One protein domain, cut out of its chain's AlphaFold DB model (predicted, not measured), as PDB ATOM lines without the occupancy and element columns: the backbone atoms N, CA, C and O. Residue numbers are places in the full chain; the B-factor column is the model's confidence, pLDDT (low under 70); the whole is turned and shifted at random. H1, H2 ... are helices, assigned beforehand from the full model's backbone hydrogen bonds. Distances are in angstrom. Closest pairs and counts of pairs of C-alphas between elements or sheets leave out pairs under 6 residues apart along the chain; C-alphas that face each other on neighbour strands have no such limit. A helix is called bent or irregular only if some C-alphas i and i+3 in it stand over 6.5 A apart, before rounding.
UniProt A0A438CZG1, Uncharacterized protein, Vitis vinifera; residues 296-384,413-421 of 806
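This is residues 296 to 384 and 413 to 421 of the 806 residues of an uncharacterized protein of Vitis vinifera (UniProt A0A438CZG1). Four helices form an up-and-down bundle, standing at the corners of a four-sided ring in the order H1, H2, H4, H3, so that each touches two others. The long link of residues 334 to 345 runs across one end of the bundle, where residues 413 to 421 also lie, while residues 380 to 384 trail away from the helices to the cut. The printed part has 98 residues with four named helices, H1 to H4 along the chain, and no named strand; its class is all helix. It is compact, with a radius of gyration of the C-alphas of 12.9 A, and spans 39 by 32 by 21 A.

Begin with H1, residues 297 to 307, and H2, residues 314 to 333, a helical hairpin in which each runs opposite ways to the other at a shallow tilt of 7 degrees. They touch, H2 with residues 320 to 324 alone, and the closest C-alphas, of Met 303 and Val 324, are 6.5 A apart. Next find H3, residues 346 to 356, which touches H1 at the C-alphas of Ala 304 and Leu 348, 4.3 A apart; the two run the same way at a tilt of 35.5 degrees, only just steep. H4, residues 361 to 375, makes a helical hairpin with H3, opposite ways at a shallow tilt of 28 degrees; their closest C-alphas, of Met 356 and Arg 364, are 4.3 A apart. H4 also touches H2, the same way at a shallow tilt of 16 degrees, closest at the C-alphas of Tyr 325 and Val 370, 5.1 A. H1 and H4 are only just apart, closest 8.2 A, and so are H2 and H3, also 8.2 A. In H1, H3 and H4 every O i to N i+4 pair is within hydrogen-bond range; in H2 14 of 16 are.

Find C-alpha 297 at (70.587, 6.903, 31.498); from there H1 runs 15.7 A to C-alpha 307. H2 runs 30.4 A from C-alpha 314 at (43.101, -0.992, 30.777); it is irregular, with C-alphas 330 and 333 7.1 A apart. H3 covers 15.0 A, and H4 covers 21.7 A to C-alpha 375 at (63.545, 12.713, 39.307).

The C-alphas farthest apart are those of Asn 313 and Glu 415, 40.3 A. The link from H2 to H3 is long, H1 to H2 short and H3 to H4 tight. Residues 385 to 412 are not printed, and C-alphas 384 and 413 are 26.6 A apart across this cut. The mean pLDDT of the printed part is 85.2; look for values under 70 at residues 378 to 384 and 413 to 418.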
ATOM      1  N   VAL A 296      72.284   4.583  34.654       92.56
ATOM      2  CA  VAL A 296      70.829   4.477  34.496       92.56
ATOM      3  C   VAL A 296      70.306   5.155  33.224       92.56
ATOM      4  O   VAL A 296      69.211   4.831  32.776       92.56
ATOM      5  N   GLY A 297      71.058   6.088  32.626       93.12
ATOM      6  CA  GLY A 297      70.587   6.903  31.498       93.12
ATOM      7  C   GLY A 297      70.000   6.104  30.326       93.12
ATOM      8  O   GLY A 297      68.826   6.305  30.017       93.12
ATOM      9  N   PRO A 298      70.742   5.149  29.736       95.44
ATOM     10  CA  PRO A 298      70.227   4.287  28.670       95.44
ATOM     11  C   PRO A 298      69.002   3.448  29.070       95.44
ATOM     12  O   PRO A 298      68.178   3.118  28.220       95.44
ATOM     13  N   ILE A 299      68.853   3.118  30.359       96.44
ATOM     14  CA  ILE A 299      67.676   2.406  30.878       96.44
ATOM     15  C   ILE A 299      66.464   3.348  30.908       96.44
ATOM     16  O   ILE A 299      65.380   2.948  30.490       96.44
ATOM     17  N   LEU A 300      66.636   4.615  31.315       95.62
ATOM     18  CA  LEU A 300      65.577   5.636  31.257       95.62
ATOM     19  C   LEU A 300      65.114   5.912  29.819       95.62
ATOM     20  O   LEU A 300      63.918   6.087  29.583       95.62
ATOM     21  N   ASP A 301      66.043   5.925  28.862       95.38
ATOM     22  CA  ASP A 301      65.720   6.092  27.442       95.38
ATOM     23  C   ASP A 301      64.884   4.912  26.928       95.38
ATOM     24  O   ASP A 301      63.889   5.103  26.231       95.38
ATOM     25  N   MET A 302      65.216   3.686  27.340       95.31
ATOM     26  CA  MET A 302      64.480   2.493  26.925       95.31
ATOM     27  C   MET A 302      63.152   2.300  27.686       95.31
ATOM     28  O   MET A 302      62.191   1.778  27.122       95.31
ATOM     29  N   MET A 303      63.024   2.828  28.911       96.31
ATOM     30  CA  MET A 303      61.724   2.992  29.581       96.31
ATOM     31  C   MET A 303      60.775   3.885  28.769       96.31
ATOM     32  O   MET A 303      59.571   3.637  28.777       96.31
ATOM     33  N   ALA A 304      61.287   4.887  28.039       96.06
ATOM     34  CA  ALA A 304      60.459   5.686  27.136       96.06
ATOM     35  C   ALA A 304      59.909   4.835  25.981       96.06
ATOM     36  O   ALA A 304      58.727   4.935  25.675       96.06
ATOM     37  N   VAL A 305      60.728   3.947  25.406       94.62
ATOM     38  CA  VAL A 305      60.311   3.008  24.345       94.62
ATOM     39  C   VAL A 305      59.267   2.002  24.857       94.62
ATOM     40  O   VAL A 305      58.344   1.653  24.132       94.62
ATOM     41  N   VAL A 306      59.345   1.563  26.121       93.81
ATOM     42  CA  VAL A 306      58.312   0.691  26.728       93.81
ATOM     43  C   VAL A 306      56.981   1.421  26.956       93.81
ATOM     44  O   VAL A 306      55.927   0.784  26.935       93.81
ATOM     45  N   LEU A 307      57.015   2.739  27.170       94.00
ATOM     46  CA  LEU A 307      55.822   3.588  27.283       94.00
ATOM     47  C   LEU A 307      55.322   4.118  25.928       94.00
ATOM     48  O   LEU A 307      54.253   4.724  25.877       94.00
ATOM     49  N   GLU A 308      56.057   3.900  24.838       89.94
ATOM     50  CA  GLU A 308      55.648   4.322  23.503       89.94
ATOM     51  C   GLU A 308      54.417   3.516  23.058       89.94
ATOM     52  O   GLU A 308      54.470   2.297  22.904       89.94
ATOM     53  N   ASN A 309      53.294   4.211  22.848       77.56
ATOM     54  CA  ASN A 309      51.984   3.620  22.547       77.56
ATOM     55  C   ASN A 309      51.452   2.681  23.652       77.56
ATOM     56  O   ASN A 309      51.151   1.513  23.392       77.56
ATOM     57  N   ILE A 310      51.287   3.197  24.884       84.88
ATOM     58  CA  ILE A 310      50.544   2.493  25.950       84.88
ATOM     59  C   ILE A 310      49.202   1.972  25.386       84.88
ATOM     60  O   ILE A 310      48.427   2.774  24.857       84.88
ATOM     61  N   PRO A 311      48.909   0.658  25.475       82.38
ATOM     62  CA  PRO A 311      47.695   0.091  24.897       82.38
ATOM     63  C   PRO A 311      46.419   0.654  25.522       82.38
ATOM     64  O   PRO A 311      46.359   0.871  26.725       82.38
ATOM     65  N   THR A 312      45.351   0.770  24.732       79.56
ATOM     66  CA  THR A 312      44.021   1.179  25.223       79.56
ATOM     67  C   THR A 312      43.346   0.138  26.123       79.56
ATOM     68  O   THR A 312      42.369   0.453  26.797       79.56
ATOM     69  N   ASN A 313      43.847  -1.103  26.158       87.00
ATOM     70  CA  ASN A 313      43.393  -2.118  27.105       87.00
ATOM     71  C   ASN A 313      43.857  -1.747  28.521       87.00
ATOM     72  O   ASN A 313      45.046  -1.823  28.831       87.00
ATOM     73  N   THR A 314      42.899  -1.417  29.387       87.81
ATOM     74  CA  THR A 314      43.101  -0.992  30.777       87.81
ATOM     75  C   THR A 314      44.031  -1.902  31.586       87.81
ATOM     76  O   THR A 314      44.901  -1.395  32.290       87.81
ATOM     77  N   ILE A 315      43.907  -3.231  31.485       88.69
ATOM     78  CA  ILE A 315      44.751  -4.169  32.252       88.69
ATOM     79  C   ILE A 315      46.202  -4.090  31.759       88.69
ATOM     80  O   ILE A 315      47.141  -4.001  32.554       88.69
ATOM     81  N   VAL A 316      46.399  -4.046  30.439       89.75
ATOM     82  CA  VAL A 316      47.735  -3.960  29.831       89.75
ATOM     83  C   VAL A 316      48.368  -2.582  30.070       89.75
ATOM     84  O   VAL A 316      49.574  -2.500  30.304       89.75
ATOM     85  N   ALA A 317      47.581  -1.502  30.091       91.62
ATOM     86  CA  ALA A 317      48.040  -0.156  30.444       91.62
ATOM     87  C   ALA A 317      48.540  -0.087  31.898       91.62
ATOM     88  O   ALA A 317      49.703   0.260  32.141       91.62
ATOM     89  N   LYS A 318      47.696  -0.514  32.852       92.31
ATOM     90  CA  LYS A 318      48.003  -0.558  34.291       92.31
ATOM     91  C   LYS A 318      49.249  -1.386  34.594       92.31
ATOM     92  O   LYS A 318      50.124  -0.949  35.344       92.31
ATOM     93  N   THR A 319      49.369  -2.565  33.985       93.25
ATOM     94  CA  THR A 319      50.515  -3.465  34.199       93.25
ATOM     95  C   THR A 319      51.780  -2.947  33.510       93.25
ATOM     96  O   THR A 319      52.862  -3.059  34.084       93.25
ATOM     97  N   THR A 320      51.671  -2.303  32.337       94.94
ATOM     98  CA  THR A 320      52.814  -1.645  31.671       94.94
ATOM     99  C   THR A 320      53.386  -0.534  32.547       94.94
ATOM    100  O   THR A 320      54.583  -0.555  32.841       94.94
ATOM    101  N   ILE A 321      52.556   0.402  33.029       95.50
ATOM    102  CA  ILE A 321      53.062   1.487  33.881       95.50
ATOM    103  C   ILE A 321      53.572   0.965  35.232       95.50
ATOM    104  O   ILE A 321      54.551   1.493  35.754       95.50
ATOM    105  N   SER A 322      52.976  -0.105  35.772       94.19
ATOM    106  CA  SER A 322      53.425  -0.740  37.019       94.19
ATOM    107  C   SER A 322      54.797  -1.399  36.875       94.19
ATOM    108  O   SER A 322      55.656  -1.196  37.731       94.19
ATOM    109  N   ALA A 323      55.055  -2.113  35.774       96.00
ATOM    110  CA  ALA A 323      56.368  -2.699  35.500       96.00
ATOM    111  C   ALA A 323      57.444  -1.617  35.297       96.00
ATOM    112  O   ALA A 323      58.546  -1.722  35.843       96.00
ATOM    113  N   VAL A 324      57.117  -0.531  34.584       96.81
ATOM    114  CA  VAL A 324      58.005   0.636  34.427       96.81
ATOM    115  C   VAL A 324      58.254   1.328  35.776       96.81
ATOM    116  O   VAL A 324      59.386   1.708  36.067       96.81
ATOM    117  N   TYR A 325      57.238   1.432  36.638       95.44
ATOM    118  CA  TYR A 325      57.370   1.990  37.985       95.44
ATOM    119  C   TYR A 325      58.245   1.134  38.905       95.44
ATOM    120  O   TYR A 325      59.161   1.672  39.528       95.44
ATOM    121  N   ARG A 326      58.044  -0.190  38.945       94.44
ATOM    122  CA  ARG A 326      58.933  -1.099  39.691       94.44
ATOM    123  C   ARG A 326      60.366  -1.026  39.181       94.44
ATOM    124  O   ARG A 326      61.284  -0.908  39.984       94.44
ATOM    125  N   THR A 327      60.557  -0.966  37.867       95.81
ATOM    126  CA  THR A 327      61.891  -0.785  37.275       95.81
ATOM    127  C   THR A 327      62.526   0.533  37.724       95.81
ATOM    128  O   THR A 327      63.661   0.521  38.189       95.81
ATOM    129  N   ALA A 328      61.784   1.647  37.704       94.69
ATOM    130  CA  ALA A 328      62.254   2.945  38.203       94.69
ATOM    131  C   ALA A 328      62.673   2.912  39.689       94.69
ATOM    132  O   ALA A 328      63.612   3.607  40.076       94.69
ATOM    133  N   GLN A 329      61.999   2.106  40.519       92.81
ATOM    134  CA  GLN A 329      62.380   1.883  41.918       92.81
ATOM    135  C   GLN A 329      63.658   1.040  42.036       92.81
ATOM    136  O   GLN A 329      64.554   1.405  42.795       92.81
ATOM    137  N   ILE A 330      63.772  -0.050  41.273       92.69
ATOM    138  CA  ILE A 330      64.926  -0.966  41.307       92.69
ATOM    139  C   ILE A 330      66.214  -0.262  40.863       92.69
ATOM    140  O   ILE A 330      67.254  -0.420  41.498       92.69
ATOM    141  N   ILE A 331      66.145   0.557  39.811       92.81
ATOM    142  CA  ILE A 331      67.308   1.277  39.269       92.81
ATOM    143  C   ILE A 331      67.645   2.569  40.033       92.81
ATOM    144  O   ILE A 331      68.594   3.262  39.675       92.81
ATOM    145  N   SER A 332      66.892   2.907  41.088       88.06
ATOM    146  CA  SER A 332      67.058   4.152  41.859       88.06
ATOM    147  C   SER A 332      68.421   4.280  42.558       88.06
ATOM    148  O   SER A 332      68.878   5.395  42.817       88.06
ATOM    149  N   SER A 333      69.083   3.151  42.831       84.69
ATOM    150  CA  SER A 333      70.428   3.061  43.411       84.69
ATOM    151  C   SER A 333      71.563   3.154  42.383       84.69
ATOM    152  O   SER A 333      72.715   3.354  42.772       84.69
ATOM    153  N   VAL A 334      71.265   3.025  41.085       88.62
ATOM    154  CA  VAL A 334      72.269   3.029  40.012       88.62
ATOM    155  C   VAL A 334      72.710   4.470  39.719       88.62
ATOM    156  O   VAL A 334      71.865   5.370  39.637       88.62
ATOM    157  N   PRO A 335      74.018   4.741  39.535       87.62
ATOM    158  CA  PRO A 335      74.491   6.067  39.157       87.62
ATOM    159  C   PRO A 335      73.816   6.578  37.879       87.62
ATOM    160  O   PRO A 335      73.682   5.862  36.892       87.62
ATOM    161  N   ASN A 336      73.429   7.854  37.875       87.94
ATOM    162  CA  ASN A 336      72.955   8.532  36.672       87.94
ATOM    163  C   ASN A 336      74.081   9.397  36.115       87.94
ATOM    164  O   ASN A 336      74.222  10.554  36.512       87.94
ATOM    165  N   ILE A 337      74.901   8.809  35.246       88.50
ATOM    166  CA  ILE A 337      76.084   9.434  34.650       88.50
ATOM    167  C   ILE A 337      75.661  10.240  33.419       88.50
ATOM    168  O   ILE A 337      75.950  11.439  33.344       88.50
ATOM    169  N   SER A 338      74.905   9.631  32.496       87.25
ATOM    170  CA  SER A 338      74.473  10.279  31.251       87.25
ATOM    171  C   SER A 338      73.659  11.546  31.474       87.25
ATOM    172  O   SER A 338      73.848  12.513  30.732       87.25
ATOM    173  N   TYR A 339      72.797  11.594  32.494       86.06
ATOM    174  CA  TYR A 339      71.953  12.757  32.774       86.06
ATOM    175  C   TYR A 339      72.346  13.535  34.040       86.06
ATOM    176  O   TYR A 339      71.617  14.441  34.447       86.06
ATOM    177  N   HIS A 340      73.526  13.279  34.621       85.44
ATOM    178  CA  HIS A 340      74.016  14.015  35.790       85.44
ATOM    179  C   HIS A 340      73.967  15.542  35.583       85.44
ATOM    180  O   HIS A 340      74.640  16.106  34.717       85.44
ATOM    181  N   LYS A 341      73.167  16.226  36.411       82.44
ATOM    182  CA  LYS A 341      72.888  17.674  36.392       82.44
ATOM    183  C   LYS A 341      72.278  18.204  35.080       82.44
ATOM    184  O   LYS A 341      72.179  19.426  34.927       82.44
ATOM    185  N   LYS A 342      71.828  17.329  34.172       88.94
ATOM    186  CA  LYS A 342      71.086  17.682  32.948       88.94
ATOM    187  C   LYS A 342      69.583  17.812  33.230       88.94
ATOM    188  O   LYS A 342      69.123  17.594  34.352       88.94
ATOM    189  N   ALA A 343      68.823  18.226  32.217       89.06
ATOM    190  CA  ALA A 343      67.367  18.140  32.254       89.06
ATOM    191  C   ALA A 343      66.910  16.666  32.277       89.06
ATOM    192  O   ALA A 343      67.641  15.789  31.819       89.06
ATOM    193  N   PHE A 344      65.711  16.410  32.803       93.19
ATOM    194  CA  PHE A 344      65.054  15.101  32.760       93.19
ATOM    195  C   PHE A 344      64.958  14.606  31.297       93.19
ATOM    196  O   PHE A 344      64.661  15.442  30.436       93.19
ATOM    197  N   PRO A 345      65.190  13.308  30.999       94.50
ATOM    198  CA  PRO A 345      65.209  12.780  29.629       94.50
ATOM    199  C   PRO A 345      63.946  13.130  28.834       94.50
ATOM    200  O   PRO A 345      62.831  12.853  29.273       94.50
ATOM    201  N   GLU A 346      64.105  13.754  27.666       92.94
ATOM    202  CA  GLU A 346      62.989  14.373  26.937       92.94
ATOM    203  C   GLU A 346      62.004  13.347  26.361       92.94
ATOM    204  O   GLU A 346      60.794  13.534  26.483       92.94
ATOM    205  N   ALA A 347      62.504  12.222  25.837       94.06
ATOM    206  CA  ALA A 347      61.668  11.126  25.348       94.06
ATOM    207  C   ALA A 347      60.804  10.527  26.472       94.06
ATOM    208  O   ALA A 347      59.582  10.457  26.344       94.06
ATOM    209  N   LEU A 348      61.418  10.171  27.609       96.31
ATOM    210  CA  LEU A 348      60.695   9.642  28.771       96.31
ATOM    211  C   LEU A 348      59.701  10.670  29.324       96.31
ATOM    212  O   LEU A 348      58.578  10.317  29.666       96.31
ATOM    213  N   PHE A 349      60.085  11.947  29.378       96.19
ATOM    214  CA  PHE A 349      59.199  13.026  29.810       96.19
ATOM    215  C   PHE A 349      57.957  13.144  28.920       96.19
ATOM    216  O   PHE A 349      56.846  13.221  29.439       96.19
ATOM    217  N   HIS A 350      58.128  13.116  27.595       94.12
ATOM    218  CA  HIS A 350      57.016  13.181  26.648       94.12
ATOM    219  C   HIS A 350      56.057  11.995  26.821       94.12
ATOM    220  O   HIS A 350      54.859  12.205  26.998       94.12
ATOM    221  N   GLN A 351      56.578  10.764  26.869       95.50
ATOM    222  CA  GLN A 351      55.748   9.567  27.060       95.50
ATOM    223  C   GLN A 351      55.035   9.565  28.424       95.50
ATOM    224  O   GLN A 351      53.875   9.168  28.515       95.50
ATOM    225  N   LEU A 352      55.668  10.094  29.479       96.56
ATOM    226  CA  LEU A 352      55.014  10.274  30.778       96.56
ATOM    227  C   LEU A 352      53.892  11.321  30.744       96.56
ATOM    228  O   LEU A 352      52.882  11.107  31.406       96.56
ATOM    229  N   LEU A 353      54.003  12.403  29.963       95.06
ATOM    230  CA  LEU A 353      52.893  13.349  29.771       95.06
ATOM    231  C   LEU A 353      51.705  12.713  29.032       95.06
ATOM    232  O   LEU A 353      50.559  13.002  29.376       95.06
ATOM    233  N   LEU A 354      51.963  11.836  28.056       92.94
ATOM    234  CA  LEU A 354      50.914  11.061  27.382       92.94
ATOM    235  C   LEU A 354      50.250  10.072  28.357       92.94
ATOM    236  O   LEU A 354      49.026  10.046  28.468       92.94
ATOM    237  N   ALA A 355      51.044   9.337  29.140       94.00
ATOM    238  CA  ALA A 355      50.559   8.411  30.167       94.00
ATOM    239  C   ALA A 355      49.756   9.115  31.281       94.00
ATOM    240  O   ALA A 355      48.751   8.595  31.761       94.00
ATOM    241  N   MET A 356      50.157  10.332  31.656       94.69
ATOM    242  CA  MET A 356      49.427  11.211  32.575       94.69
ATOM    243  C   MET A 356      48.077  11.694  32.021       94.69
ATOM    244  O   MET A 356      47.218  12.087  32.804       94.69
ATOM    245  N   ALA A 357      47.862  11.662  30.706       91.19
ATOM    246  CA  ALA A 357      46.592  12.005  30.063       91.19
ATOM    247  C   ALA A 357      45.756  10.775  29.653       91.19
ATOM    248  O   ALA A 357      44.694  10.931  29.053       91.19
ATOM    249  N   HIS A 358      46.218   9.561  29.971       91.69
ATOM    250  CA  HIS A 358      45.523   8.314  29.652       91.69
ATOM    251  C   HIS A 358      44.123   8.260  30.306       91.69
ATOM    252  O   HIS A 358      43.990   8.743  31.430       91.69
ATOM    253  N   PRO A 359      43.083   7.669  29.678       90.06
ATOM    254  CA  PRO A 359      41.746   7.597  30.276       90.06
ATOM    255  C   PRO A 359      41.767   6.962  31.675       90.06
ATOM    256  O   PRO A 359      41.464   7.636  32.665       90.06
ATOM    257  N   ASP A 360      42.275   5.726  31.767       92.00
ATOM    258  CA  ASP A 360      42.366   4.977  33.024       92.00
ATOM    259  C   ASP A 360      43.109   5.752  34.126       92.00
ATOM    260  O   ASP A 360      44.255   6.192  33.971       92.00
ATOM    261  N   HIS A 361      42.439   5.894  35.268       91.81
ATOM    262  CA  HIS A 361      42.883   6.745  36.364       91.81
ATOM    263  C   HIS A 361      44.098   6.188  37.125       91.81
ATOM    264  O   HIS A 361      44.906   6.978  37.618       91.81
ATOM    265  N   GLU A 362      44.271   4.866  37.215       91.56
ATOM    266  CA  GLU A 362      45.453   4.251  37.842       91.56
ATOM    267  C   GLU A 362      46.696   4.404  36.966       91.56
ATOM    268  O   GLU A 362      47.774   4.701  37.481       91.56
ATOM    269  N   THR A 363      46.544   4.300  35.643       94.31
ATOM    270  CA  THR A 363      47.630   4.509  34.679       94.31
ATOM    271  C   THR A 363      48.225   5.913  34.826       94.31
ATOM    272  O   THR A 363      49.447   6.071  34.918       94.31
ATOM    273  N   ARG A 364      47.364   6.931  34.986       94.56
ATOM    274  CA  ARG A 364      47.782   8.316  35.270       94.56
ATOM    275  C   ARG A 364      48.533   8.450  36.597       94.56
ATOM    276  O   ARG A 364      49.563   9.121  36.655       94.56
ATOM    277  N   VAL A 365      48.051   7.801  37.661       95.06
ATOM    278  CA  VAL A 365      48.728   7.772  38.975       95.06
ATOM    279  C   VAL A 365      50.103   7.102  38.870       95.06
ATOM    280  O   VAL A 365      51.088   7.642  39.377       95.06
ATOM    281  N   GLY A 366      50.206   5.984  38.146       94.62
ATOM    282  CA  GLY A 366      51.472   5.312  37.851       94.62
ATOM    283  C   GLY A 366      52.478   6.229  37.150       94.62
ATOM    284  O   GLY A 366      53.634   6.299  37.567       94.62
ATOM    285  N   ALA A 367      52.042   7.007  36.155       96.62
ATOM    286  CA  ALA A 367      52.907   7.946  35.435       96.62
ATOM    287  C   ALA A 367      53.485   9.053  36.342       96.62
ATOM    288  O   ALA A 367      54.678   9.362  36.260       96.62
ATOM    289  N   HIS A 368      52.685   9.599  37.266       95.88
ATOM    290  CA  HIS A 368      53.176  10.528  38.298       95.88
ATOM    291  C   HIS A 368      54.191   9.876  39.242       95.88
ATOM    292  O   HIS A 368      55.207  10.494  39.573       95.88
ATOM    293  N   HIS A 369      53.973   8.620  39.635       93.94
ATOM    294  CA  HIS A 369      54.917   7.885  40.474       93.94
ATOM    295  C   HIS A 369      56.247   7.586  39.760       93.94
ATOM    296  O   HIS A 369      57.304   7.781  40.369       93.94
ATOM    297  N   VAL A 370      56.229   7.199  38.476       95.94
ATOM    298  CA  VAL A 370      57.448   7.046  37.653       95.94
ATOM    299  C   VAL A 370      58.200   8.375  37.570       95.94
ATOM    300  O   VAL A 370      59.383   8.428  37.906       95.94
ATOM    301  N   PHE A 371      57.511   9.460  37.196       95.25
ATOM    302  CA  PHE A 371      58.101  10.798  37.087       95.25
ATOM    303  C   PHE A 371      58.797  11.237  38.386       95.25
ATOM    304  O   PHE A 371      59.964  11.637  38.366       95.25
ATOM    305  N   SER A 372      58.104  11.114  39.524       91.31
ATOM    306  CA  SER A 372      58.646  11.477  40.838       91.31
ATOM    307  C   SER A 372      59.855  10.621  41.229       91.31
ATOM    308  O   SER A 372      60.847  11.152  41.728       91.31
ATOM    309  N   THR A 373      59.799   9.310  40.974       90.19
ATOM    310  CA  THR A 373      60.853   8.352  41.361       90.19
ATOM    311  C   THR A 373      62.130   8.554  40.554       90.19
ATOM    312  O   THR A 373      63.211   8.619  41.132       90.19
ATOM    313  N   VAL A 374      62.015   8.735  39.234       91.75
ATOM    314  CA  VAL A 374      63.169   8.997  38.357       91.75
ATOM    315  C   VAL A 374      63.824  10.343  38.688       91.75
ATOM    316  O   VAL A 374      65.049  10.450  38.702       91.75
ATOM    317  N   LEU A 375      63.030  11.379  38.985       88.38
ATOM    318  CA  LEU A 375      63.545  12.713  39.307       88.38
ATOM    319  C   LEU A 375      64.155  12.806  40.717       88.38
ATOM    320  O   LEU A 375      65.134  13.534  40.904       88.38
ATOM    321  N   MET A 376      63.593  12.094  41.702       80.75
ATOM    322  CA  MET A 376      64.057  12.081  43.095       80.75
ATOM    323  C   MET A 376      64.223  10.650  43.658       80.75
ATOM    324  O   MET A 376      63.467  10.250  44.550       80.75
ATOM    325  N   PRO A 377      65.253   9.897  43.212       70.44
ATOM    326  CA  PRO A 377      65.480   8.502  43.620       70.44
ATOM    327  C   PRO A 377      65.642   8.309  45.136       70.44
ATOM    328  O   PRO A 377      65.187   7.324  45.708       70.44
ATOM    329  N   SER A 378      66.224   9.301  45.818       56.75
ATOM    330  CA  SER A 378      66.502   9.303  47.263       56.75
ATOM    331  C   SER A 378      65.261   9.307  48.171       56.75
ATOM    332  O   SER A 378      65.398   9.292  49.394       56.75
ATOM    333  N   LEU A 379      64.054   9.326  47.598       50.03
ATOM    334  CA  LEU A 379      62.779   9.246  48.315       50.03
ATOM    335  C   LEU A 379      62.103   7.864  48.201       50.03
ATOM    336  O   LEU A 379      61.030   7.688  48.776       50.03
ATOM    337  N   ALA A 380      62.687   6.920  47.449       46.34
ATOM    338  CA  ALA A 380      62.015   5.699  46.984       46.34
ATOM    339  C   ALA A 380      62.457   4.380  47.658       46.34
ATOM    340  O   ALA A 380      61.901   3.331  47.339       46.34
ATOM    341  N   CYS A 381      63.414   4.406  48.592       25.45
ATOM    342  CA  CYS A 381      63.863   3.226  49.351       25.45
ATOM    343  C   CYS A 381      63.289   3.260  50.784       25.45
ATOM    344  O   CYS A 381      63.261   4.335  51.391       25.45
ATOM    345  N   PRO A 382      62.830   2.115  51.330       27.80
ATOM    346  CA  PRO A 382      63.671   0.925  51.491       27.80
ATOM    347  C   PRO A 382      63.172  -0.349  50.785       27.80
ATOM    348  O   PRO A 382      61.977  -0.617  50.709       27.80
ATOM    349  N   TRP A 383      64.128  -1.170  50.348       28.19
ATOM    350  CA  TRP A 383      63.959  -2.604  50.081       28.19
ATOM    351  C   TRP A 383      64.519  -3.383  51.282       28.19
ATOM    352  O   TRP A 383      65.530  -2.939  51.825       28.19
ATOM    353  N   VAL A 384      63.877  -4.497  51.662       26.02
ATOM    354  CA  VAL A 384      64.418  -5.740  52.277       26.02
ATOM    355  C   VAL A 384      63.255  -6.571  52.865       26.02
ATOM    356  O   VAL A 384      62.317  -6.012  53.423       26.02
ATOM    357  N   ILE A 413      66.957  21.463  46.696       49.75
ATOM    358  CA  ILE A 413      66.695  20.081  46.230       49.75
ATOM    359  C   ILE A 413      67.786  19.610  45.253       49.75
ATOM    360  O   ILE A 413      68.132  18.437  45.199       49.75
ATOM    361  N   GLN A 414      68.385  20.570  44.552       47.00
ATOM    362  CA  GLN A 414      69.441  20.434  43.556       47.00
ATOM    363  C   GLN A 414      70.762  19.830  44.082       47.00
ATOM    364  O   GLN A 414      71.628  19.513  43.268       47.00
ATOM    365  N   GLU A 415      70.924  19.673  45.403       45.62
ATOM    366  CA  GLU A 415      72.028  18.922  46.028       45.62
ATOM    367  C   GLU A 415      71.745  17.412  46.144       45.62
ATOM    368  O   GLU A 415      72.685  16.629  46.244       45.62
ATOM    369  N   TYR A 416      70.473  16.995  46.095       50.16
ATOM    370  CA  TYR A 416      70.028  15.607  46.300       50.16
ATOM    371  C   TYR A 416      69.454  14.941  45.040       50.16
ATOM    372  O   TYR A 416      69.101  13.762  45.087       50.16
ATOM    373  N   THR A 417      69.342  15.667  43.921       58.81
ATOM    374  CA  THR A 417      68.783  15.150  42.663       58.81
ATOM    375  C   THR A 417      69.835  15.108  41.561       58.81
ATOM    376  O   THR A 417      70.462  16.113  41.226       58.81
ATOM    377  N   SER A 418      70.004  13.932  40.953       66.12
ATOM    378  CA  SER A 418      70.864  13.748  39.778       66.12
ATOM    379  C   SER A 418      70.325  14.484  38.547       66.12
ATOM    380  O   SER A 418      71.110  14.896  37.697       66.12
ATOM    381  N   LEU A 419      69.010  14.709  38.488       83.31
ATOM    382  CA  LEU A 419      68.291  15.379  37.406       83.31
ATOM    383  C   LEU A 419      67.828  16.800  37.779       83.31
ATOM    384  O   LEU A 419      67.732  17.179  38.951       83.31
ATOM    385  N   ARG A 420      67.510  17.594  36.749       86.19
ATOM    386  CA  ARG A 420      66.875  18.921  36.829       86.19
ATOM    387  C   ARG A 420      65.633  18.969  35.935       86.19
ATOM    388  O   ARG A 420      65.550  18.235  34.960       86.19
ATOM    389  N   LEU A 421      64.707  19.891  36.197       88.62
ATOM    390  CA  LEU A 421      63.610  20.204  35.270       88.62
ATOM    391  C   LEU A 421      63.908  21.488  34.490       88.62
ATOM    392  O   LEU A 421      64.221  22.531  35.082       88.62
TER     393      LEU A 421